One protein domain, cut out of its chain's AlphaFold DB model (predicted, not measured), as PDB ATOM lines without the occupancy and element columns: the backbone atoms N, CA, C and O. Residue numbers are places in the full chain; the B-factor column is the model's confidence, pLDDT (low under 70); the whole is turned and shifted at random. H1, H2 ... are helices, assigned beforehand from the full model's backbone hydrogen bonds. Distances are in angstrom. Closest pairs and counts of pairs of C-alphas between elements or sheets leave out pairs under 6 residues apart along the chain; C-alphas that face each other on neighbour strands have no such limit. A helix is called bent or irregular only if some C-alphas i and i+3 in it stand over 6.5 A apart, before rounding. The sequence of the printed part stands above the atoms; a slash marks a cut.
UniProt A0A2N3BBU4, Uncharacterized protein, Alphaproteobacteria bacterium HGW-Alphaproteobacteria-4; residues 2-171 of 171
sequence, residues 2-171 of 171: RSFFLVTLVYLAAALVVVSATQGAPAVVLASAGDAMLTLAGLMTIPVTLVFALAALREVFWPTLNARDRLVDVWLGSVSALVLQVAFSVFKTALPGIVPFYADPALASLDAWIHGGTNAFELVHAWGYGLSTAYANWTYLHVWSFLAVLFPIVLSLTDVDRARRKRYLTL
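This is residues 2 to 171 of the 171 residues of an uncharacterized protein of Alphaproteobacteria bacterium HGW-Alphaproteobacteria-4 (UniProt A0A2N3BBU4). The long helix H3 is the core of an elongated, loose helical body: H1 and H6 pack along it at shallow tilts, and the bent helix H2 crosses it steeply with its arm H2a, then turns so that its arm H2b runs back along H6 and makes a hairpin with H3. H4 and H5 touch no helix and make a loose head toward residue 97, while H7 folds back from H6. The printed part has 170 residues with seven named helices, H1 to H7, and no named strand: all helix. It is loose, with a radius of gyration of the C-alphas of 19.6 A and spans of 62 by 34 by 33 A.

H2, residues 26 to 61, was assigned as one helix by its hydrogen bonds but is bent, with C-alphas 43 and 46 7.2 A apart; its arms are H2a, residues 26 to 43, and H2b, residues 46 to 61. H3, residues 67 to 97, is 46.4 A long and irregular, C-alphas 93 and 96 being 7.1 A apart. H1, residues 2 to 23, 31.3 A long, begins with C-alpha 2 at (-47.450, -29.207, 15.344). H4 is residues 105 to 114; H5, residues 120 to 130, is irregular, C-alphas 127 and 130 being 7.6 A apart. H6, residues 133 to 158, 35.8 A long, has a kink of 36 degrees near residue 152. H7, residues 162 to 170, ends with C-alpha 170 at (-49.689, -20.667, 9.979).

H2b, H3 and H6 form an up-and-down bundle, each running against the one before. H2a touches H3, closest C-alphas Met 37 and Val 86, 5.8 A. H1 touches H3, C-alphas Leu 12 and Ala 87 being closest at 4.5 A. H6 and H7, a hairpin, only just touch, with 3 pairs of C-alphas within 8 A. Every O i to N i+4 pair is within hydrogen-bond range in H1, H2a, H2b, H4 and H7, against 23 of 27 in H3, 5 of 7 in H5 and 17 of 22 in H6.

The C-alphas farthest apart, Pro 63 and Gly 117, are 62.0 A apart. The printed part has no cut and no long link. Confidence is under 70 at residues 100 to 101, 128 to 130 and 171.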
ATOM      1  N   ARG A   2     -47.568 -28.118  16.345       88.75
ATOM      2  CA  ARG A   2     -47.450 -29.207  15.344       88.75
ATOM      3  C   ARG A   2     -47.738 -28.780  13.896       88.75
ATOM      4  O   ARG A   2     -46.974 -29.114  13.007       88.75
ATOM      5  N   SER A   3     -48.808 -28.016  13.663       88.94
ATOM      6  CA  SER A   3     -49.120 -27.507  12.318       88.94
ATOM      7  C   SER A   3     -48.038 -26.569  11.785       88.94
ATOM      8  O   SER A   3     -47.683 -26.681  10.623       88.94
ATOM      9  N   PHE A   4     -47.486 -25.698  12.637       90.62
ATOM     10  CA  PHE A   4     -46.374 -24.823  12.262       90.62
ATOM     11  C   PHE A   4     -45.154 -25.648  11.852       90.62
ATOM     12  O   PHE A   4     -44.654 -25.471  10.751       90.62
ATOM     13  N   PHE A   5     -44.772 -26.639  12.661       92.00
ATOM     14  CA  PHE A   5     -43.686 -27.561  12.334       92.00
ATOM     15  C   PHE A   5     -43.880 -28.238  10.968       92.00
ATOM     16  O   PHE A   5     -42.980 -28.220  10.129       92.00
ATOM     17  N   LEU A   6     -45.077 -28.768  10.700       93.12
ATOM     18  CA  LEU A   6     -45.393 -29.386   9.409       93.12
ATOM     19  C   LEU A   6     -45.282 -28.390   8.248       93.12
ATOM     20  O   LEU A   6     -44.665 -28.715   7.240       93.12
ATOM     21  N   VAL A   7     -45.816 -27.175   8.398       93.25
ATOM     22  CA  VAL A   7     -45.691 -26.116   7.383       93.25
ATOM     23  C   VAL A   7     -44.222 -25.780   7.125       93.25
ATOM     24  O   VAL A   7     -43.821 -25.683   5.970       93.25
ATOM     25  N   THR A   8     -43.394 -25.679   8.168       93.75
ATOM     26  CA  THR A   8     -41.961 -25.383   8.010       93.75
ATOM     27  C   THR A   8     -41.194 -26.512   7.324       93.75
ATOM     28  O   THR A   8     -40.305 -26.235   6.524       93.75
ATOM     29  N   LEU A   9     -41.570 -27.775   7.555       93.94
ATOM     30  CA  LEU A   9     -40.992 -28.917   6.841       93.94
ATOM     31  C   LEU A   9     -41.404 -28.941   5.368       93.94
ATOM     32  O   LEU A   9     -40.564 -29.182   4.504       93.94
ATOM     33  N   VAL A  10     -42.677 -28.668   5.075       95.12
ATOM     34  CA  VAL A  10     -43.168 -28.557   3.694       95.12
ATOM     35  C   VAL A  10     -42.459 -27.411   2.973       95.12
ATOM     36  O   VAL A  10     -42.012 -27.586   1.841       95.12
ATOM     37  N   TYR A  11     -42.287 -26.269   3.640       93.94
ATOM     38  CA  TYR A  11     -41.558 -25.125   3.100       93.94
ATOM     39  C   TYR A  11     -40.080 -25.452   2.843       93.94
ATOM     40  O   TYR A  11     -39.567 -25.131   1.774       93.94
ATOM     41  N   LEU A  12     -39.407 -26.159   3.760       93.25
ATOM     42  CA  LEU A  12     -38.039 -26.644   3.549       93.25
ATOM     43  C   LEU A  12     -37.948 -27.588   2.347       93.25
ATOM     44  O   LEU A  12     -37.069 -27.420   1.507       93.25
ATOM     45  N   ALA A  13     -38.855 -28.558   2.242       93.06
ATOM     46  CA  ALA A  13     -38.875 -29.488   1.118       93.06
ATOM     47  C   ALA A  13     -39.071 -28.748  -0.215       93.06
ATOM     48  O   ALA A  13     -38.321 -28.982  -1.161       93.06
ATOM     49  N   ALA A  14     -40.018 -27.809  -0.273       93.81
ATOM     50  CA  ALA A  14     -40.243 -26.977  -1.451       93.81
ATOM     51  C   ALA A  14     -39.006 -26.134  -1.803       93.81
ATOM     52  O   ALA A  14     -38.598 -26.100  -2.963       93.81
ATOM     53  N   ALA A  15     -38.367 -25.515  -0.806       92.44
ATOM     54  CA  ALA A  15     -37.140 -24.750  -0.994       92.44
ATOM     55  C   ALA A  15     -36.018 -25.615  -1.585       92.44
ATOM     56  O   ALA A  15     -35.406 -25.226  -2.578       92.44
ATOM     57  N   LEU A  16     -35.788 -26.806  -1.030       90.31
ATOM     58  CA  LEU A  16     -34.769 -27.736  -1.520       90.31
ATOM     59  C   LEU A  16     -35.045 -28.194  -2.955       90.31
ATOM     60  O   LEU A  16     -34.105 -28.277  -3.746       90.31
ATOM     61  N   VAL A  17     -36.307 -28.449  -3.311       90.88
ATOM     62  CA  VAL A  17     -36.701 -28.805  -4.685       90.88
ATOM     63  C   VAL A  17     -36.390 -27.662  -5.647       90.88
ATOM     64  O   VAL A  17     -35.720 -27.885  -6.655       90.88
ATOM     65  N   VAL A  18     -36.814 -26.436  -5.327       90.50
ATOM     66  CA  VAL A  18     -36.583 -25.262  -6.186       90.50
ATOM     67  C   VAL A  18     -35.092 -24.983  -6.352       90.50
ATOM     68  O   VAL A  18     -34.618 -24.764  -7.466       90.50
ATOM     69  N   VAL A  19     -34.328 -25.018  -5.264       90.12
ATOM     70  CA  VAL A  19     -32.890 -24.733  -5.312       90.12
ATOM     71  C   VAL A  19     -32.149 -25.833  -6.074       90.12
ATOM     72  O   VAL A  19     -31.299 -25.537  -6.909       90.12
ATOM     73  N   SER A  20     -32.524 -27.101  -5.886       87.94
ATOM     74  CA  SER A  20     -31.943 -28.209  -6.658       87.94
ATOM     75  C   SER A  20     -32.249 -28.093  -8.152       87.94
ATOM     76  O   SER A  20     -31.368 -28.344  -8.972       87.94
ATOM     77  N   ALA A  21     -33.470 -27.682  -8.512       88.00
ATOM     78  CA  ALA A  21     -33.880 -27.502  -9.903       88.00
ATOM     79  C   ALA A  21     -33.182 -26.313 -10.584       88.00
ATOM     80  O   ALA A  21     -32.919 -26.368 -11.781       88.00
ATOM     81  N   THR A  22     -32.874 -25.252  -9.835       85.88
ATOM     82  CA  THR A  22     -32.246 -24.033 -10.370       85.88
ATOM     83  C   THR A  22     -30.719 -24.108 -10.404       85.88
ATOM     84  O   THR A  22     -30.112 -23.563 -11.319       85.88
ATOM     85  N   GLN A  23     -30.087 -24.786  -9.439       83.75
ATOM     86  CA  GLN A  23     -28.624 -24.807  -9.287       83.75
ATOM     87  C   GLN A  23     -27.959 -26.127  -9.719       83.75
ATOM     88  O   GLN A  23     -26.736 -26.188  -9.816       83.75
ATOM     89  N   GLY A  24     -28.720 -27.201  -9.969       79.69
ATOM     90  CA  GLY A  24     -28.210 -28.452 -10.554       79.69
ATOM     91  C   GLY A  24     -27.305 -29.318  -9.658       79.69
ATOM     92  O   GLY A  24     -26.833 -30.359 -10.109       79.69
ATOM     93  N   ALA A  25     -27.069 -28.935  -8.397       82.69
ATOM     94  CA  ALA A  25     -26.158 -29.626  -7.475       82.69
ATOM     95  C   ALA A  25     -26.816 -29.928  -6.107       82.69
ATOM     96  O   ALA A  25     -26.451 -29.326  -5.093       82.69
ATOM     97  N   PRO A  26     -27.767 -30.881  -6.029       81.25
ATOM     98  CA  PRO A  26     -28.575 -31.116  -4.826       81.25
ATOM     99  C   PRO A  26     -27.746 -31.473  -3.582       81.25
ATOM    100  O   PRO A  26     -28.086 -31.064  -2.476       81.25
ATOM    101  N   ALA A  27     -26.627 -32.188  -3.744       85.00
ATOM    102  CA  ALA A  27     -25.745 -32.537  -2.629       85.00
ATOM    103  C   ALA A  27     -25.080 -31.303  -1.990       85.00
ATOM    104  O   ALA A  27     -24.992 -31.211  -0.767       85.00
ATOM    105  N   VAL A  28     -24.660 -30.331  -2.807       84.88
ATOM    106  CA  VAL A  28     -24.054 -29.074  -2.334       84.88
ATOM    107  C   VAL A  28     -25.104 -28.206  -1.640       84.88
ATOM    108  O   VAL A  28     -24.844 -27.631  -0.585       84.88
ATOM    109  N   VAL A  29     -26.324 -28.175  -2.182       84.00
ATOM    110  CA  VAL A  29     -27.462 -27.471  -1.576       84.00
ATOM    111  C   VAL A  29     -27.783 -28.047  -0.195       84.00
ATOM    112  O   VAL A  29     -27.918 -27.294   0.766       84.00
ATOM    113  N   LEU A  30     -27.835 -29.373  -0.062       84.25
ATOM    114  CA  LEU A  30     -28.063 -30.030   1.229       84.25
ATOM    115  C   LEU A  30     -26.937 -29.753   2.233       84.25
ATOM    116  O   LEU A  30     -27.226 -29.483   3.397       84.25
ATOM    117  N   ALA A  31     -25.677 -29.776   1.789       86.94
ATOM    118  CA  ALA A  31     -24.536 -29.444   2.641       86.94
ATOM    119  C   ALA A  31     -24.621 -27.994   3.149       86.94
ATOM    120  O   ALA A  31     -24.579 -27.763   4.355       86.94
ATOM    121  N   SER A  32     -24.864 -27.032   2.252       82.81
ATOM    122  CA  SER A  32     -25.005 -25.616   2.624       82.81
ATOM    123  C   SER A  32     -26.204 -25.349   3.544       82.81
ATOM    124  O   SER A  32     -26.111 -24.531   4.459       82.81
ATOM    125  N   ALA A  33     -27.315 -26.072   3.366       84.25
ATOM    126  CA  ALA A  33     -28.451 -26.028   4.284       84.25
ATOM    127  C   ALA A  33     -28.070 -26.543   5.683       84.25
ATOM    128  O   ALA A  33     -28.480 -25.960   6.688       84.25
ATOM    129  N   GLY A  34     -27.264 -27.609   5.751       86.38
ATOM    130  CA  GLY A  34     -26.707 -28.140   6.995       86.38
ATOM    131  C   GLY A  34     -25.799 -27.137   7.707       86.38
ATOM    132  O   GLY A  34     -25.996 -26.868   8.893       86.38
ATOM    133  N   ASP A  35     -24.874 -26.515   6.980       87.81
ATOM    134  CA  ASP A  35     -23.966 -25.499   7.527       87.81
ATOM    135  C   ASP A  35     -24.730 -24.268   8.036       87.81
ATOM    136  O   ASP A  35     -24.440 -23.740   9.117       87.81
ATOM    137  N   ALA A  36     -25.762 -23.842   7.301       85.25
ATOM    138  CA  ALA A  36     -26.650 -22.764   7.724       85.25
ATOM    139  C   ALA A  36     -27.421 -23.133   9.001       85.25
ATOM    140  O   ALA A  36     -27.514 -22.315   9.918       85.25
ATOM    141  N   MET A  37     -27.929 -24.366   9.096       86.81
ATOM    142  CA  MET A  37     -28.616 -24.874  10.288       86.81
ATOM    143  C   MET A  37     -27.697 -24.861  11.510       86.81
ATOM    144  O   MET A  37     -28.102 -24.370  12.561       86.81
ATOM    145  N   LEU A  38     -26.461 -25.350  11.378       89.38
ATOM    146  CA  LEU A  38     -25.482 -25.367  12.470       89.38
ATOM    147  C   LEU A  38     -25.092 -23.952  12.904       89.38
ATOM    148  O   LEU A  38     -25.061 -23.659  14.099       89.38
ATOM    149  N   THR A  39     -24.860 -23.059  11.941       88.69
ATOM    150  CA  THR A  39     -24.531 -21.652  12.208       88.69
ATOM    151  C   THR A  39     -25.661 -20.955  12.965       88.69
ATOM    152  O   THR A  39     -25.432 -20.332  14.004       88.69
ATOM    153  N   LEU A  40     -26.900 -21.094  12.487       86.44
ATOM    154  CA  LEU A  40     -28.073 -20.499  13.125       86.44
ATOM    155  C   LEU A  40     -28.355 -21.123  14.492       86.44
ATOM    156  O   LEU A  40     -28.643 -20.395  15.437       86.44
ATOM    157  N   ALA A  41     -28.224 -22.443  14.638       87.75
ATOM    158  CA  ALA A  41     -28.364 -23.109  15.929       87.75
ATOM    159  C   ALA A  41     -27.333 -22.585  16.940       87.75
ATOM    160  O   ALA A  41     -27.695 -22.282  18.078       87.75
ATOM    161  N   GLY A  42     -26.078 -22.394  16.520       89.25
ATOM    162  CA  GLY A  42     -25.028 -21.785  17.338       89.25
ATOM    163  C   GLY A  42     -25.403 -20.377  17.808       89.25
ATOM    164  O   GLY A  42     -25.439 -20.118  19.012       89.25
ATOM    165  N   LEU A  43     -25.776 -19.494  16.877       86.94
ATOM    166  CA  LEU A  43     -26.201 -18.119  17.185       86.94
ATOM    167  C   LEU A  43     -27.424 -18.070  18.114       86.94
ATOM    168  O   LEU A  43     -27.529 -17.191  18.970       86.94
ATOM    169  N   MET A  44     -28.346 -19.021  17.962       87.50
ATOM    170  CA  MET A  44     -29.598 -19.068  18.716       87.50
ATOM    171  C   MET A  44     -29.499 -19.868  20.019       87.50
ATOM    172  O   MET A  44     -30.451 -19.859  20.797       87.50
ATOM    173  N   THR A  45     -28.361 -20.501  20.323       89.88
ATOM    174  CA  THR A  45     -28.212 -21.337  21.526       89.88
ATOM    175  C   THR A  45     -28.457 -20.532  22.802       89.88
ATOM    176  O   THR A  45     -29.282 -20.931  23.625       89.88
ATOM    177  N   ILE A  46     -27.793 -19.381  22.962       88.81
ATOM    178  CA  ILE A  46     -27.956 -18.530  24.152       88.81
ATOM    179  C   ILE A  46     -29.392 -17.982  24.246       88.81
ATOM    180  O   ILE A  46     -30.031 -18.223  25.273       88.81
ATOM    181  N   PRO A  47     -29.956 -17.320  23.213       86.62
ATOM    182  CA  PRO A  47     -31.322 -16.798  23.276       86.62
ATOM    183  C   PRO A  47     -32.368 -17.875  23.569       86.62
ATOM    184  O   PRO A  47     -33.211 -17.691  24.443       86.62
ATOM    185  N   VAL A  48     -32.294 -19.027  22.896       87.00
ATOM    186  CA  VAL A  48     -33.238 -20.130  23.112       87.00
ATOM    187  C   VAL A  48     -33.106 -20.672  24.534       87.00
ATOM    188  O   VAL A  48     -34.119 -20.849  25.208       87.00
ATOM    189  N   THR A  49     -31.881 -20.867  25.031       88.88
ATOM    190  CA  THR A  49     -31.642 -21.341  26.406       88.88
ATOM    191  C   THR A  49     -32.204 -20.372  27.441       88.88
ATOM    192  O   THR A  49     -32.862 -20.807  28.386       88.88
ATOM    193  N   LEU A  50     -32.012 -19.063  27.253       88.44
ATOM    194  CA  LEU A  50     -32.600 -18.040  28.119       88.44
ATOM    195  C   LEU A  50     -34.127 -18.121  28.121       88.44
ATOM    196  O   LEU A  50     -34.749 -18.077  29.179       88.44
ATOM    197  N   VAL A  51     -34.736 -18.301  26.953       86.94
ATOM    198  CA  VAL A  51     -36.189 -18.427  26.832       86.94
ATOM    199  C   VAL A  51     -36.709 -19.688  27.536       86.94
ATOM    200  O   VAL A  51     -37.707 -19.619  28.255       86.94
ATOM    201  N   PHE A  52     -36.007 -20.818  27.425       87.62
ATOM    202  CA  PHE A  52     -36.313 -22.030  28.193       87.62
ATOM    203  C   PHE A  52     -36.146 -21.833  29.702       87.62
ATOM    204  O   PHE A  52     -37.000 -22.276  30.470       87.62
ATOM    205  N   ALA A  53     -35.085 -21.152  30.137       87.88
ATOM    206  CA  ALA A  53     -34.852 -20.857  31.546       87.88
ATOM    207  C   ALA A  53     -35.970 -19.975  32.120       87.88
ATOM    208  O   ALA A  53     -36.491 -20.269  33.193       87.88
ATOM    209  N   LEU A  54     -36.406 -18.949  31.382       86.44
ATOM    210  CA  LEU A  54     -37.537 -18.100  31.762       86.44
ATOM    211  C   LEU A  54     -38.856 -18.881  31.804       86.44
ATOM    212  O   LEU A  54     -39.659 -18.678  32.714       86.44
ATOM    213  N   ALA A  55     -39.071 -19.798  30.859       84.94
ATOM    214  CA  ALA A  55     -40.235 -20.679  30.854       84.94
ATOM    215  C   ALA A  55     -40.277 -21.572  32.101       84.94
ATOM    216  O   ALA A  55     -41.311 -21.658  32.762       84.94
ATOM    217  N   ALA A  56     -39.147 -22.197  32.442       85.69
ATOM    218  CA  ALA A  56     -39.015 -23.039  33.623       85.69
ATOM    219  C   ALA A  56     -39.171 -22.227  34.916       85.69
ATOM    220  O   ALA A  56     -39.946 -22.613  35.787       85.69
ATOM    221  N   LEU A  57     -38.506 -21.071  35.015       87.38
ATOM    222  CA  LEU A  57     -38.598 -20.170  36.166       87.38
ATOM    223  C   LEU A  57     -40.042 -19.721  36.404       87.38
ATOM    224  O   LEU A  57     -40.527 -19.747  37.533       87.38
ATOM    225  N   ARG A  58     -40.759 -19.368  35.333       85.06
ATOM    226  CA  ARG A  58     -42.180 -19.030  35.406       85.06
ATOM    227  C   ARG A  58     -43.002 -20.176  35.995       85.06
ATOM    228  O   ARG A  58     -43.853 -19.906  36.832       85.06
ATOM    229  N   GLU A  59     -42.775 -21.422  35.580       85.31
ATOM    230  CA  GLU A  59     -43.511 -22.579  36.120       85.31
ATOM    231  C   GLU A  59     -43.133 -22.901  37.577       85.31
ATOM    232  O   GLU A  59     -43.959 -23.450  38.298       85.31
ATOM    233  N   VAL A  60     -41.937 -22.527  38.047       86.88
ATOM    234  CA  VAL A  60     -41.567 -22.638  39.472       86.88
ATOM    235  C   VAL A  60     -42.388 -21.674  40.334       86.88
ATOM    236  O   VAL A  60     -42.883 -22.068  41.386       86.88
ATOM    237  N   PHE A  61     -42.556 -20.423  39.896       87.56
ATOM    238  CA  PHE A  61     -43.288 -19.407  40.666       87.56
ATOM    239  C   PHE A  61     -44.810 -19.427  40.437       87.56
ATOM    240  O   PHE A  61     -45.572 -19.091  41.341       87.56
ATOM    241  N   TRP A  62     -45.261 -19.832  39.249       84.25
ATOM    242  CA  TRP A  62     -46.672 -19.959  38.866       84.25
ATOM    243  C   TRP A  62     -46.929 -21.324  38.216       84.25
ATOM    244  O   TRP A  62     -47.121 -21.397  36.996       84.25
ATOM    245  N   PRO A  63     -46.936 -22.409  39.010       79.56
ATOM    246  CA  PRO A  63     -47.106 -23.756  38.491       79.56
ATOM    247  C   PRO A  63     -48.453 -23.904  37.791       79.56
ATOM    248  O   PRO A  63     -49.514 -23.627  38.354       79.56
ATOM    249  N   THR A  64     -48.413 -24.355  36.540       76.44
ATOM    250  CA  THR A  64     -49.613 -24.676  35.771       76.44
ATOM    251  C   THR A  64     -49.742 -26.184  35.573       76.44
ATOM    252  O   THR A  64     -48.751 -26.890  35.399       76.44
ATOM    253  N   LEU A  65     -50.979 -26.693  35.502       70.56
ATOM    254  CA  LEU A  65     -51.254 -28.114  35.218       70.56
ATOM    255  C   LEU A  65     -50.702 -28.589  33.853       70.56
ATOM    256  O   LEU A  65     -50.650 -29.785  33.594       70.56
ATOM    257  N   ASN A  66     -50.264 -27.662  32.992       81.19
ATOM    258  CA  ASN A  66     -49.864 -27.913  31.607       81.19
ATOM    259  C   ASN A  66     -48.399 -27.523  31.318       81.19
ATOM    260  O   ASN A  66     -48.059 -27.238  30.167       81.19
ATOM    261  N   ALA A  67     -47.526 -27.491  32.331       81.25
ATOM    262  CA  ALA A  67     -46.115 -27.107  32.178       81.25
ATOM    263  C   ALA A  67     -45.390 -27.922  31.088       81.25
ATOM    264  O   ALA A  67     -44.696 -27.363  30.237       81.25
ATOM    265  N   ARG A  68     -45.616 -29.244  31.055       85.31
ATOM    266  CA  ARG A  68     -45.046 -30.143  30.037       85.31
ATOM    267  C   ARG A  68     -45.463 -29.746  28.622       85.31
ATOM    268  O   ARG A  68     -44.611 -29.634  27.747       85.31
ATOM    269  N   ASP A  69     -46.756 -29.522  28.405       83.81
ATOM    270  CA  ASP A  69     -47.295 -29.126  27.101       83.81
ATOM    271  C   ASP A  69     -46.687 -27.807  26.621       83.81
ATOM    272  O   ASP A  69     -46.362 -27.673  25.443       83.81
ATOM    273  N   ARG A  70     -46.493 -26.842  27.530       81.19
ATOM    274  CA  ARG A  70     -45.841 -25.569  27.201       81.19
ATOM    275  C   ARG A  70     -44.382 -25.770  26.809       81.19
ATOM    276  O   ARG A  70     -43.974 -25.241  25.788       81.19
ATOM    277  N   LEU A  71     -43.609 -26.549  27.565       84.50
ATOM    278  CA  LEU A  71     -42.207 -26.827  27.224       84.50
ATOM    279  C   LEU A  71     -42.074 -27.542  25.872       84.50
ATOM    280  O   LEU A  71     -41.174 -27.227  25.094       84.50
ATOM    281  N   VAL A  72     -42.997 -28.457  25.558       87.25
ATOM    282  CA  VAL A  72     -43.080 -29.091  24.234       87.25
ATOM    283  C   VAL A  72     -43.418 -28.064  23.153       87.25
ATOM    284  O   VAL A  72     -42.813 -28.094  22.083       87.25
ATOM    285  N   ASP A  73     -44.344 -27.139  23.414       86.19
ATOM    286  CA  ASP A  73     -44.691 -26.062  22.483       86.19
ATOM    287  C   ASP A  73     -43.496 -25.126  22.220       86.19
ATOM    288  O   ASP A  73     -43.245 -24.796  21.062       86.19
ATOM    289  N   VAL A  74     -42.730 -24.760  23.254       86.50
ATOM    290  CA  VAL A  74     -41.499 -23.954  23.141       86.50
ATOM    291  C   VAL A  74     -40.471 -24.678  22.295       86.50
ATOM    292  O   VAL A  74     -39.938 -24.106  21.351       86.50
ATOM    293  N   TRP A  75     -40.226 -25.954  22.593       88.75
ATOM    294  CA  TRP A  75     -39.266 -26.761  21.853       88.75
ATOM    295  C   TRP A  75     -39.651 -26.898  20.382       88.75
ATOM    296  O   TRP A  75     -38.835 -26.625  19.501       88.75
ATOM    297  N   LEU A  76     -40.914 -27.229  20.103       89.94
ATOM    298  CA  LEU A  76     -41.424 -27.278  18.736       89.94
ATOM    299  C   LEU A  76     -41.340 -25.909  18.057       89.94
ATOM    300  O   LEU A  76     -41.022 -25.858  16.874       89.94
ATOM    301  N   GLY A  77     -41.602 -24.816  18.774       89.12
ATOM    302  CA  GLY A  77     -41.445 -23.453  18.269       89.12
ATOM    303  C   GLY A  77     -40.019 -23.153  17.846       89.12
ATOM    304  O   GLY A  77     -39.813 -22.728  16.712       89.12
ATOM    305  N   SER A  78     -39.049 -23.456  18.707       88.62
ATOM    306  CA  SER A  78     -37.627 -23.247  18.437       88.62
ATOM    307  C   SER A  78     -37.156 -24.047  17.229       88.62
ATOM    308  O   SER A  78     -36.554 -23.487  16.316       88.62
ATOM    309  N   VAL A  79     -37.480 -25.342  17.178       90.31
ATOM    310  CA  VAL A  79     -37.097 -26.204  16.050       90.31
ATOM    311  C   VAL A  79     -37.753 -25.729  14.754       90.31
ATOM    312  O   VAL A  79     -37.072 -25.596  13.743       90.31
ATOM    313  N   SER A  80     -39.054 -25.425  14.778       92.12
ATOM    314  CA  SER A  80     -39.776 -24.959  13.583       92.12
ATOM    315  C   SER A  80     -39.221 -23.628  13.074       92.12
ATOM    316  O   SER A  80     -39.050 -23.455  11.871       92.12
ATOM    317  N   ALA A  81     -38.898 -22.696  13.972       91.19
ATOM    318  CA  ALA A  81     -38.356 -21.395  13.602       91.19
ATOM    319  C   ALA A  81     -36.946 -21.504  12.995       91.19
ATOM    320  O   ALA A  81     -36.657 -20.846  11.996       91.19
ATOM    321  N   LEU A  82     -36.095 -22.389  13.531       90.50
ATOM    322  CA  LEU A  82     -34.789 -22.703  12.938       90.50
ATOM    323  C   LEU A  82     -34.937 -23.328  11.545       90.50
ATOM    324  O   LEU A  82     -34.303 -22.867  10.597       90.50
ATOM    325  N   VAL A  83     -35.816 -24.325  11.403       92.12
ATOM    326  CA  VAL A  83     -36.105 -24.972  10.111       92.12
ATOM    327  C   VAL A  83     -36.611 -23.952   9.090       92.12
ATOM    328  O   VAL A  83     -36.136 -23.941   7.956       92.12
ATOM    329  N   LEU A  84     -37.527 -23.064   9.489       92.38
ATOM    330  CA  LEU A  84     -38.037 -21.996   8.632       92.38
ATOM    331  C   LEU A  84     -36.921 -21.051   8.179       92.38
ATOM    332  O   LEU A  84     -36.841 -20.736   6.994       92.38
ATOM    333  N   GLN A  85     -36.055 -20.620   9.098       90.12
ATOM    334  CA  GLN A  85     -34.966 -19.698   8.784       90.12
ATOM    335  C   GLN A  85     -33.955 -20.329   7.819       90.12
ATOM    336  O   GLN A  85     -33.497 -19.661   6.889       90.12
ATOM    337  N   VAL A  86     -33.643 -21.617   7.983       90.31
ATOM    338  CA  VAL A  86     -32.783 -22.360   7.049       90.31
ATOM    339  C   VAL A  86     -33.448 -22.488   5.689       90.31
ATOM    340  O   VAL A  86     -32.846 -22.111   4.688       90.31
ATOM    341  N   ALA A  87     -34.699 -22.949   5.645       91.56
ATOM    342  CA  ALA A  87     -35.456 -23.076   4.405       91.56
ATOM    343  C   ALA A  87     -35.523 -21.749   3.640       91.56
ATOM    344  O   ALA A  87     -35.280 -21.708   2.436       91.56
ATOM    345  N   PHE A  88     -35.788 -20.654   4.354       89.88
ATOM    346  CA  PHE A  88     -35.803 -19.310   3.795       89.88
ATOM    347  C   PHE A  88     -34.424 -18.910   3.250       89.88
ATOM    348  O   PHE A  88     -34.330 -18.415   2.129       89.88
ATOM    349  N   SER A  89     -33.356 -19.144   4.016       86.56
ATOM    350  CA  SER A  89     -31.987 -18.782   3.622       86.56
ATOM    351  C   SER A  89     -31.539 -19.550   2.382       86.56
ATOM    352  O   SER A  89     -31.006 -18.952   1.452       86.56
ATOM    353  N   VAL A  90     -31.825 -20.852   2.333       88.50
ATOM    354  CA  VAL A  90     -31.534 -21.718   1.185       88.50
ATOM    355  C   VAL A  90     -32.326 -21.260  -0.034       88.50
ATOM    356  O   VAL A  90     -31.731 -20.996  -1.075       88.50
ATOM    357  N   PHE A  91     -33.641 -21.060   0.101       90.00
ATOM    358  CA  PHE A  91     -34.484 -20.565  -0.990       90.00
ATOM    359  C   PHE A  91     -33.996 -19.221  -1.542       90.00
ATOM    360  O   PHE A  91     -33.959 -19.022  -2.755       90.00
ATOM    361  N   LYS A  92     -33.549 -18.315  -0.664       86.31
ATOM    362  CA  LYS A  92     -33.037 -16.998  -1.055       86.31
ATOM    363  C   LYS A  92     -31.851 -17.090  -2.021       86.31
ATOM    364  O   LYS A  92     -31.717 -16.223  -2.879       86.31
ATOM    365  N   THR A  93     -31.036 -18.144  -1.939       84.38
ATOM    366  CA  THR A  93     -29.917 -18.362  -2.876       84.38
ATOM    367  C   THR A  93     -30.370 -18.676  -4.303       84.38
ATOM    368  O   THR A  93     -29.615 -18.442  -5.241       84.38
ATOM    369  N   ALA A  94     -31.595 -19.176  -4.490       86.56
ATOM    370  CA  ALA A  94     -32.152 -19.472  -5.808       86.56
ATOM    371  C   ALA A  94     -32.825 -18.261  -6.467       86.56
ATOM    372  O   ALA A  94     -33.011 -18.268  -7.680       86.56
ATOM    373  N   LEU A  95     -33.155 -17.208  -5.705       83.69
ATOM    374  CA  LEU A  95     -33.865 -16.032  -6.223       83.69
ATOM    375  C   LEU A  95     -33.203 -15.373  -7.444       83.69
ATOM    376  O   LEU A  95     -33.946 -15.018  -8.351       83.69
ATOM    377  N   PRO A  96     -31.863 -15.236  -7.545       77.88
ATOM    378  CA  PRO A  96     -31.246 -14.663  -8.744       77.88
ATOM    379  C   PRO A  96     -31.519 -15.462 -10.027       77.88
ATOM    380  O   PRO A  96     -31.476 -14.904 -11.116       77.88
ATOM    381  N   GLY A  97     -31.798 -16.765  -9.905       75.06
ATOM    382  CA  GLY A  97     -32.168 -17.634 -11.025       75.06
ATOM    383  C   GLY A  97     -33.670 -17.664 -11.324       75.06
ATOM    384  O   GLY A  97     -34.088 -18.367 -12.240       75.06
ATOM    385  N   ILE A  98     -34.491 -16.938 -10.559       78.88
ATOM    386  CA  ILE A  98     -35.945 -16.886 -10.720       78.88
ATOM    387  C   ILE A  98     -36.308 -15.498 -11.243       78.88
ATOM    388  O   ILE A  98     -36.203 -14.512 -10.521       78.88
ATOM    389  N   VAL A  99     -36.768 -15.423 -12.492       71.12
ATOM    390  CA  VAL A  99     -37.255 -14.170 -13.084       71.12
ATOM    391  C   VAL A  99     -38.581 -13.783 -12.409       71.12
ATOM    392  O   VAL A  99     -39.564 -14.524 -12.544       71.12
ATOM    393  N   PRO A 100     -38.651 -12.649 -11.685       66.81
ATOM    394  CA  PRO A 100     -39.909 -12.160 -11.132       66.81
ATOM    395  C   PRO A 100     -40.898 -11.904 -12.270       66.81
ATOM    396  O   PRO A 100     -40.522 -11.378 -13.312       66.81
ATOM    397  N   PHE A 101     -42.160 -12.295 -12.086       65.81
ATOM    398  CA  PHE A 101     -43.227 -12.078 -13.072       65.81
ATOM    399  C   PHE A 101     -42.979 -12.687 -14.467       65.81
ATOM    400  O   PHE A 101     -43.633 -12.276 -15.420       65.81
ATOM    401  N   TYR A 102     -42.119 -13.709 -14.614       70.06
ATOM    402  CA  TYR A 102     -41.930 -14.381 -15.917       70.06
ATOM    403  C   TYR A 102     -43.263 -14.862 -16.527       70.06
ATOM    404  O   TYR A 102     -43.438 -14.862 -17.743       70.06
ATOM    405  N   ALA A 103     -44.204 -15.260 -15.665       72.12
ATOM    406  CA  ALA A 103     -45.525 -15.741 -16.047       72.12
ATOM    407  C   ALA A 103     -46.568 -14.621 -16.244       72.12
ATOM    408  O   ALA A 103     -47.681 -14.916 -16.670       72.12
ATOM    409  N   ASP A 104     -46.232 -13.360 -15.945       85.00
ATOM    410  CA  ASP A 104     -47.126 -12.205 -16.082       85.00
ATOM    411  C   ASP A 104     -46.381 -10.989 -16.677       85.00
ATOM    412  O   ASP A 104     -45.875 -10.123 -15.952       85.00
ATOM    413  N   PRO A 105     -46.322 -10.898 -18.019       84.88
ATOM    414  CA  PRO A 105     -45.666  -9.793 -18.710       84.88
ATOM    415  C   PRO A 105     -46.255  -8.415 -18.384       84.88
ATOM    416  O   PRO A 105     -45.543  -7.414 -18.487       84.88
ATOM    417  N   ALA A 106     -47.534  -8.334 -17.995       88.69
ATOM    418  CA  ALA A 106     -48.170  -7.067 -17.649       88.69
ATOM    419  C   ALA A 106     -47.632  -6.544 -16.313       88.69
ATOM    420  O   ALA A 106     -47.274  -5.368 -16.219       88.69
ATOM    421  N   LEU A 107     -47.491  -7.419 -15.313       86.25
ATOM    422  CA  LEU A 107     -46.868  -7.065 -14.036       86.25
ATOM    423  C   LEU A 107     -45.376  -6.761 -14.181       86.25
ATOM    424  O   LEU A 107     -44.914  -5.796 -13.581       86.25
ATOM    425  N   ALA A 108     -44.641  -7.504 -15.013       84.19
ATOM    426  CA  ALA A 108     -43.240  -7.189 -15.312       84.19
ATOM    427  C   ALA A 108     -43.089  -5.795 -15.948       84.19
ATOM    428  O   ALA A 108     -42.222  -5.014 -15.562       84.19
ATOM    429  N   SER A 109     -43.967  -5.460 -16.900       86.38
ATOM    430  CA  SER A 109     -43.961  -4.153 -17.569       86.38
ATOM    431  C   SER A 109     -44.333  -3.021 -16.614       86.38
ATOM    432  O   SER A 109     -43.737  -1.948 -16.671       86.38
ATOM    433  N   LEU A 110     -45.306  -3.255 -15.728       89.50
ATOM    434  CA  LEU A 110     -45.702  -2.298 -14.701       89.50
ATOM    435  C   LEU A 110     -44.573  -2.070 -13.688       89.50
ATOM    436  O   LEU A 110     -44.283  -0.918 -13.371       89.50
ATOM    437  N   ASP A 111     -43.923  -3.139 -13.218       87.00
ATOM    438  CA  ASP A 111     -42.771  -3.057 -12.314       87.00
ATOM    439  C   ASP A 111     -41.644  -2.238 -12.951       87.00
ATOM    440  O   ASP A 111     -41.202  -1.249 -12.369       87.00
ATOM    441  N   ALA A 112     -41.259  -2.553 -14.192       85.94
ATOM    442  CA  ALA A 112     -40.249  -1.786 -14.917       85.94
ATOM    443  C   ALA A 112     -40.670  -0.320 -15.120       85.94
ATOM    444  O   ALA A 112     -39.862   0.580 -14.916       85.94
ATOM    445  N   TRP A 113     -41.931  -0.048 -15.479       91.00
ATOM    446  CA  TRP A 113     -42.432   1.317 -15.683       91.00
ATOM    447  C   TRP A 113     -42.354   2.169 -14.408       91.00
ATOM    448  O   TRP A 113     -41.877   3.303 -14.469       91.00
ATOM    449  N   ILE A 114     -42.743   1.616 -13.252       92.94
ATOM    450  CA  ILE A 114     -42.638   2.297 -11.946       92.94
ATOM    451  C   ILE A 114     -41.172   2.609 -11.605       92.94
ATOM    452  O   ILE A 114     -40.879   3.642 -11.005       92.94
ATOM    453  N   HIS A 115     -40.250   1.749 -12.032       91.31
ATOM    454  CA  HIS A 115     -38.810   1.884 -11.818       91.31
ATOM    455  C   HIS A 115     -38.077   2.586 -12.981       91.31
ATOM    456  O   HIS A 115     -36.854   2.504 -13.093       91.31
ATOM    457  N   GLY A 116     -38.795   3.313 -13.848       90.94
ATOM    458  CA  GLY A 116     -38.187   4.143 -14.897       90.94
ATOM    459  C   GLY A 116     -37.615   3.365 -16.087       90.94
ATOM    460  O   GLY A 116     -36.723   3.859 -16.770       90.94
ATOM    461  N   GLY A 117     -38.125   2.161 -16.344       87.62
ATOM    462  CA  GLY A 117     -37.696   1.267 -17.422       87.62
ATOM    463  C   GLY A 117     -36.588   0.285 -17.033       87.62
ATOM    464  O   GLY A 117     -36.153  -0.488 -17.882       87.62
ATOM    465  N   THR A 118     -36.155   0.292 -15.770       84.81
ATOM    466  CA  THR A 118     -35.084  -0.566 -15.241       84.81
ATOM    467  C   THR A 118     -35.655  -1.535 -14.213       84.81
ATOM    468  O   THR A 118     -36.586  -1.196 -13.487       84.81
ATOM    469  N   ASN A 119     -35.091  -2.738 -14.098       82.31
ATOM    470  CA  ASN A 119     -35.516  -3.672 -13.059       82.31
ATOM    471  C   ASN A 119     -35.171  -3.128 -11.663       82.31
ATOM    472  O   ASN A 119     -34.058  -2.653 -11.425       82.31
ATOM    473  N   ALA A 120     -36.087  -3.272 -10.703       82.25
ATOM    474  CA  ALA A 120     -35.902  -2.768  -9.340       82.25
ATOM    475  C   ALA A 120     -34.595  -3.257  -8.683       82.25
ATOM    476  O   ALA A 120     -33.906  -2.499  -7.996       82.25
ATOM    477  N   PHE A 121     -34.216  -4.521  -8.915       76.81
ATOM    478  CA  PHE A 121     -32.996  -5.088  -8.334       76.81
ATOM    479  C   PHE A 121     -31.728  -4.404  -8.863       76.81
ATOM    480  O   PHE A 121     -30.777  -4.242  -8.102       76.81
ATOM    481  N   GLU A 122     -31.710  -3.979 -10.128       82.69
ATOM    482  CA  GLU A 122     -30.564  -3.293 -10.735       82.69
ATOM    483  C   GLU A 122     -30.383  -1.906 -10.114       82.69
ATOM    484  O   GLU A 122     -29.265  -1.537  -9.757       82.69
ATOM    485  N   LEU A 123     -31.484  -1.181  -9.878       84.50
ATOM    486  CA  LEU A 123     -31.463   0.107  -9.176       84.50
ATOM    487  C   LEU A 123     -30.905  -0.028  -7.757       84.50
ATOM    488  O   LEU A 123     -30.040   0.750  -7.351       84.50
ATOM    489  N   VAL A 124     -31.354  -1.040  -7.011       81.44
ATOM    490  CA  VAL A 124     -30.870  -1.293  -5.646       81.44
ATOM    491  C   VAL A 124     -29.378  -1.634  -5.637       81.44
ATOM    492  O   VAL A 124     -28.656  -1.138  -4.775       81.44
ATOM    493  N   HIS A 125     -28.887  -2.425  -6.596       77.56
ATOM    494  CA  HIS A 125     -27.453  -2.722  -6.699       77.56
ATOM    495  C   HIS A 125     -26.634  -1.494  -7.120       77.56
ATOM    496  O   HIS A 125     -25.529  -1.304  -6.610       77.56
ATOM    497  N   ALA A 126     -27.179  -0.627  -7.979       82.31
ATOM    498  CA  ALA A 126     -26.536   0.626  -8.370       82.31
ATOM    499  C   ALA A 126     -26.435   1.621  -7.199       82.31
ATOM    500  O   ALA A 126     -25.405   2.271  -7.026       82.31
ATOM    501  N   TRP A 127     -27.470   1.721  -6.359       78.50
ATOM    502  CA  TRP A 127     -27.469   2.584  -5.165       78.50
ATOM    503  C   TRP A 127     -26.714   1.969  -3.981       78.50
ATOM    504  O   TRP A 127     -26.210   2.683  -3.116       78.50
ATOM    505  N   GLY A 128     -26.603   0.642  -3.947       69.81
ATOM    506  CA  GLY A 128     -25.954  -0.125  -2.887       69.81
ATOM    507  C   GLY A 128     -24.427  -0.046  -2.864       69.81
ATOM    508  O   GLY A 128     -23.823  -0.652  -1.984       69.81
ATOM    509  N   TYR A 129     -23.795   0.713  -3.768       63.06
ATOM    510  CA  TYR A 129     -22.335   0.769  -3.961       63.06
ATOM    511  C   TYR A 129     -21.524   1.182  -2.707       63.06
ATOM    512  O   TYR A 129     -20.307   1.028  -2.682       63.06
ATOM    513  N   GLY A 130     -22.177   1.681  -1.648       67.75
ATOM    514  CA  GLY A 130     -21.551   2.023  -0.360       67.75
ATOM    515  C   GLY A 130     -21.866   1.084   0.814       67.75
ATOM    516  O   GLY A 130     -21.301   1.253   1.895       67.75
ATOM    517  N   LEU A 131     -22.763   0.107   0.652       72.88
ATOM    518  CA  LEU A 131     -23.134  -0.821   1.722       72.88
ATOM    519  C   LEU A 131     -22.195  -2.025   1.714       72.88
ATOM    520  O   LEU A 131     -22.225  -2.859   0.814       72.88
ATOM    521  N   SER A 132     -21.375  -2.135   2.761       83.81
ATOM    522  CA  SER A 132     -20.548  -3.320   2.976       83.81
ATOM    523  C   SER A 132     -21.433  -4.567   3.020       83.81
ATOM    524  O   SER A 132     -22.317  -4.689   3.872       83.81
ATOM    525  N   THR A 133     -21.166  -5.523   2.130       79.75
ATOM    526  CA  THR A 133     -21.830  -6.834   2.113       79.75
ATOM    527  C   THR A 133     -21.680  -7.551   3.453       79.75
ATOM    528  O   THR A 133     -22.616  -8.208   3.908       79.75
ATOM    529  N   ALA A 134     -20.550  -7.356   4.140       82.56
ATOM    530  CA  ALA A 134     -20.324  -7.878   5.480       82.56
ATOM    531  C   ALA A 134     -21.283  -7.258   6.506       82.56
ATOM    532  O   ALA A 134     -21.850  -7.983   7.321       82.56
ATOM    533  N   TYR A 135     -21.518  -5.944   6.443       84.88
ATOM    534  CA  TYR A 135     -22.468  -5.270   7.332       84.88
ATOM    535  C   TYR A 135     -23.913  -5.693   7.047       84.88
ATOM    536  O   TYR A 135     -24.660  -6.006   7.973       84.88
ATOM    537  N   ALA A 136     -24.296  -5.776   5.769       82.00
ATOM    538  CA  ALA A 136     -25.616  -6.259   5.374       82.00
ATOM    539  C   ALA A 136     -25.858  -7.695   5.870       82.00
ATOM    540  O   ALA A 136     -26.894  -7.973   6.475       82.00
ATOM    541  N   ASN A 137     -24.878  -8.586   5.687       82.94
ATOM    542  CA  ASN A 137     -24.947  -9.960   6.175       82.94
ATOM    543  C   ASN A 137     -25.007 -10.022   7.707       82.94
ATOM    544  O   ASN A 137     -25.818 -10.758   8.266       82.94
ATOM    545  N   TRP A 138     -24.198  -9.216   8.398       86.88
ATOM    546  CA  TRP A 138     -24.204  -9.160   9.857       86.88
ATOM    547  C   TRP A 138     -25.573  -8.741  10.397       86.88
ATOM    548  O   TRP A 138     -26.125  -9.453  11.236       86.88
ATOM    549  N   THR A 139     -26.157  -7.656   9.878       86.12
ATOM    550  CA  THR A 139     -27.490  -7.172  10.279       86.12
ATOM    551  C   THR A 139     -28.566  -8.213   9.982       86.12
ATOM    552  O   THR A 139     -29.442  -8.470  10.809       86.12
ATOM    553  N   TYR A 140     -28.479  -8.874   8.829       82.06
ATOM    554  CA  TYR A 140     -29.418  -9.922   8.448       82.06
ATOM    555  C   TYR A 140     -29.370 -11.133   9.400       82.06
ATOM    556  O   TYR A 140     -30.399 -11.660   9.832       82.06
ATOM    557  N   LEU A 141     -28.171 -11.563   9.785       80.81
ATOM    558  CA  LEU A 141     -28.001 -12.708  10.678       80.81
ATOM    559  C   LEU A 141     -28.303 -12.361  12.143       80.81
ATOM    560  O   LEU A 141     -28.983 -13.126  12.818       80.81
ATOM    561  N   HIS A 142     -27.854 -11.212  12.641       82.06
ATOM    562  CA  HIS A 142     -27.911 -10.906  14.077       82.06
ATOM    563  C   HIS A 142     -29.152 -10.122  14.495       82.06
ATOM    564  O   HIS A 142     -29.574 -10.235  15.640       82.06
ATOM    565  N   VAL A 143     -29.753  -9.347  13.591       87.19
ATOM    566  CA  VAL A 143     -30.962  -8.571  13.896       87.19
ATOM    567  C   VAL A 143     -32.184  -9.280  13.335       87.19
ATOM    568  O   VAL A 143     -33.093  -9.637  14.082       87.19
ATOM    569  N   TRP A 144     -32.199  -9.542  12.026       85.50
ATOM    570  CA  TRP A 144     -33.381 -10.114  11.381       85.50
ATOM    571  C   TRP A 144     -33.629 -11.565  11.801       85.50
ATOM    572  O   TRP A 144     -34.724 -11.889  12.259       85.50
ATOM    573  N   SER A 145     -32.614 -12.431  11.710       83.81
ATOM    574  CA  SER A 145     -32.786 -13.851  12.061       83.81
ATOM    575  C   SER A 145     -33.093 -14.034  13.549       83.81
ATOM    576  O   SER A 145     -33.871 -14.909  13.912       83.81
ATOM    577  N   PHE A 146     -32.555 -13.166  14.409       86.56
ATOM    578  CA  PHE A 146     -32.883 -13.145  15.833       86.56
ATOM    579  C   PHE A 146     -34.374 -12.885  16.074       86.56
ATOM    580  O   PHE A 146     -35.024 -13.653  16.783       86.56
ATOM    581  N   LEU A 147     -34.944 -11.854  15.442       87.31
ATOM    582  CA  LEU A 147     -36.376 -11.554  15.551       87.31
ATOM    583  C   LEU A 147     -37.241 -12.665  14.943       87.31
ATOM    584  O   LEU A 147     -38.216 -13.090  15.564       87.31
ATOM    585  N   ALA A 148     -36.861 -13.164  13.764       86.06
ATOM    586  CA  ALA A 148     -37.591 -14.215  13.063       86.06
ATOM    587  C   ALA A 148     -37.632 -15.528  13.860       86.06
ATOM    588  O   ALA A 148     -38.674 -16.184  13.909       86.06
ATOM    589  N   VAL A 149     -36.528 -15.895  14.522       87.06
ATOM    590  CA  VAL A 149     -36.449 -17.120  15.328       87.06
ATOM    591  C   VAL A 149     -37.121 -16.953  16.686       87.06
ATOM    592  O   VAL A 149     -37.836 -17.853  17.125       87.06
ATOM    593  N   LEU A 150     -36.929 -15.820  17.365       88.62
ATOM    594  CA  LEU A 150     -37.483 -15.630  18.707       88.62
ATOM    595  C   LEU A 150     -38.985 -15.397  18.718       88.62
ATOM    596  O   LEU A 150     -39.634 -15.809  19.678       88.62
ATOM    597  N   PHE A 151     -39.552 -14.766  17.690       89.44
ATOM    598  CA  PHE A 151     -40.975 -14.436  17.684       89.44
ATOM    599  C   PHE A 151     -41.882 -15.665  17.908       89.44
ATOM    600  O   PHE A 151     -42.677 -15.630  18.852       89.44
ATOM    601  N   PRO A 152     -41.743 -16.788  17.169       87.44
ATOM    602  CA  PRO A 152     -42.537 -17.993  17.422       87.44
ATOM    603  C   PRO A 152     -42.360 -18.578  18.826       87.44
ATOM    604  O   PRO A 152     -43.309 -19.119  19.398       87.44
ATOM    605  N   ILE A 153     -41.155 -18.466  19.386       86.56
ATOM    606  CA  ILE A 153     -40.808 -19.017  20.699       86.56
ATOM    607  C   ILE A 153     -41.435 -18.164  21.804       86.56
ATOM    608  O   ILE A 153     -42.123 -18.691  22.678       86.56
ATOM    609  N   VAL A 154     -41.278 -16.841  21.736       87.25
ATOM    610  CA  VAL A 154     -41.903 -15.899  22.673       87.25
ATOM    611  C   VAL A 154     -43.421 -16.022  22.604       87.25
ATOM    612  O   VAL A 154     -44.058 -16.170  23.644       87.25
ATOM    613  N   LEU A 155     -43.999 -16.061  21.401       87.94
ATOM    614  CA  LEU A 155     -45.437 -16.246  21.210       87.94
ATOM    615  C   LEU A 155     -45.937 -17.557  21.840       87.94
ATOM    616  O   LEU A 155     -47.013 -17.583  22.434       87.94
ATOM    617  N   SER A 156     -45.156 -18.642  21.750       81.69
ATOM    618  CA  SER A 156     -45.496 -19.929  22.377       81.69
ATOM    619  C   SER A 156     -45.537 -19.875  23.909       81.69
ATOM    620  O   SER A 156     -46.293 -20.630  24.525       81.69
ATOM    621  N   LEU A 157     -44.774 -18.963  24.516       81.19
ATOM    622  CA  LEU A 157     -44.704 -18.783  25.964       81.19
ATOM    623  C   LEU A 157     -45.742 -17.821  26.517       81.19
ATOM    624  O   LEU A 157     -46.331 -18.091  27.569       81.19
ATOM    625  N   THR A 158     -45.904 -16.680  25.857       84.06
ATOM    626  CA  THR A 158     -46.631 -15.537  26.412       84.06
ATOM    627  C   THR A 158     -48.113 -15.595  26.093       84.06
ATOM    628  O   THR A 158     -48.935 -15.217  26.927       84.06
ATOM    629  N   ASP A 159     -48.478 -16.108  24.919       85.69
ATOM    630  CA  ASP A 159     -49.867 -16.143  24.497       85.69
ATOM    631  C   ASP A 159     -50.549 -17.423  24.988       85.69
ATOM    632  O   ASP A 159     -50.177 -18.533  24.614       85.69
ATOM    633  N   VAL A 160     -51.574 -17.283  25.825       81.56
ATOM    634  CA  VAL A 160     -52.360 -18.411  26.349       81.56
ATOM    635  C   VAL A 160     -53.350 -18.978  25.330       81.56
ATOM    636  O   VAL A 160     -53.701 -20.159  25.421       81.56
ATOM    637  N   ASP A 161     -53.760 -18.190  24.334       87.25
ATOM    638  CA  ASP A 161     -54.773 -18.574  23.354       87.25
ATOM    639  C   ASP A 161     -54.155 -19.414  22.227       87.25
ATOM    640  O   ASP A 161     -53.497 -18.918  21.309       87.25
ATOM    641  N   ARG A 162     -54.415 -20.725  22.275       83.12
ATOM    642  CA  ARG A 162     -53.934 -21.687  21.271       83.12
ATOM    643  C   ARG A 162     -54.415 -21.355  19.851       83.12
ATOM    644  O   ARG A 162     -53.670 -21.616  18.903       83.12
ATOM    645  N   ALA A 163     -55.622 -20.816  19.686       86.19
ATOM    646  CA  ALA A 163     -56.173 -20.480  18.374       86.19
ATOM    647  C   ALA A 163     -55.468 -19.253  17.786       86.19
ATOM    648  O   ALA A 163     -55.054 -19.282  16.623       86.19
ATOM    649  N   ARG A 164     -55.235 -18.222  18.606       86.81
ATOM    650  CA  ARG A 164     -54.485 -17.029  18.192       86.81
ATOM    651  C   ARG A 164     -53.033 -17.352  17.845       86.81
ATOM    652  O   ARG A 164     -52.571 -16.936  16.784       86.81
ATOM    653  N   ARG A 165     -52.350 -18.178  18.649       88.25
ATOM    654  CA  ARG A 165     -50.997 -18.673  18.320       88.25
ATOM    655  C   ARG A 165     -50.957 -19.382  16.970       88.25
ATOM    656  O   ARG A 165     -50.045 -19.165  16.182       88.25
ATOM    657  N   LYS A 166     -51.940 -20.249  16.703       85.50
ATOM    658  CA  LYS A 166     -52.016 -20.986  15.436       85.50
ATOM    659  C   LYS A 166     -52.146 -20.033  14.250       85.50
ATOM    660  O   LYS A 166     -51.453 -20.257  13.264       85.50
ATOM    661  N   ARG A 167     -52.984 -18.997  14.357       86.44
ATOM    662  CA  ARG A 167     -53.164 -17.984  13.309       86.44
ATOM    663  C   ARG A 167     -51.820 -17.344  12.949       86.44
ATOM    664  O   ARG A 167     -51.277 -17.657  11.906       86.44
ATOM    665  N   TYR A 168     -51.164 -16.670  13.893       86.44
ATOM    666  CA  TYR A 168     -49.864 -16.020  13.647       86.44
ATOM    667  C   TYR A 168     -48.756 -16.919  13.072       86.44
ATOM    668  O   TYR A 168     -47.861 -16.419  12.402       86.44
ATOM    669  N   LEU A 169     -48.776 -18.223  13.361       84.50
ATOM    670  CA  LEU A 169     -47.727 -19.149  12.923       84.50
ATOM    671  C   LEU A 169     -48.049 -19.901  11.632       84.50
ATOM    672  O   LEU A 169     -47.165 -20.553  11.086       84.50
ATOM    673  N   THR A 170     -49.301 -19.899  11.175       82.06
ATOM    674  CA  THR A 170     -49.689 -20.667   9.979       82.06
ATOM    675  C   THR A 170     -50.480 -19.869   8.950       82.06
ATOM    676  O   THR A 170     -50.428 -20.265   7.790       82.06
ATOM    677  N   LEU A 171     -51.169 -18.788   9.351       58.22
ATOM    678  CA  LEU A 171     -51.987 -17.883   8.527       58.22
ATOM    679  C   LEU A 171     -52.164 -16.501   9.190       58.22
ATOM    680  O   LEU A 171     -53.016 -16.388  10.109       58.22
TER     681      LEU A 171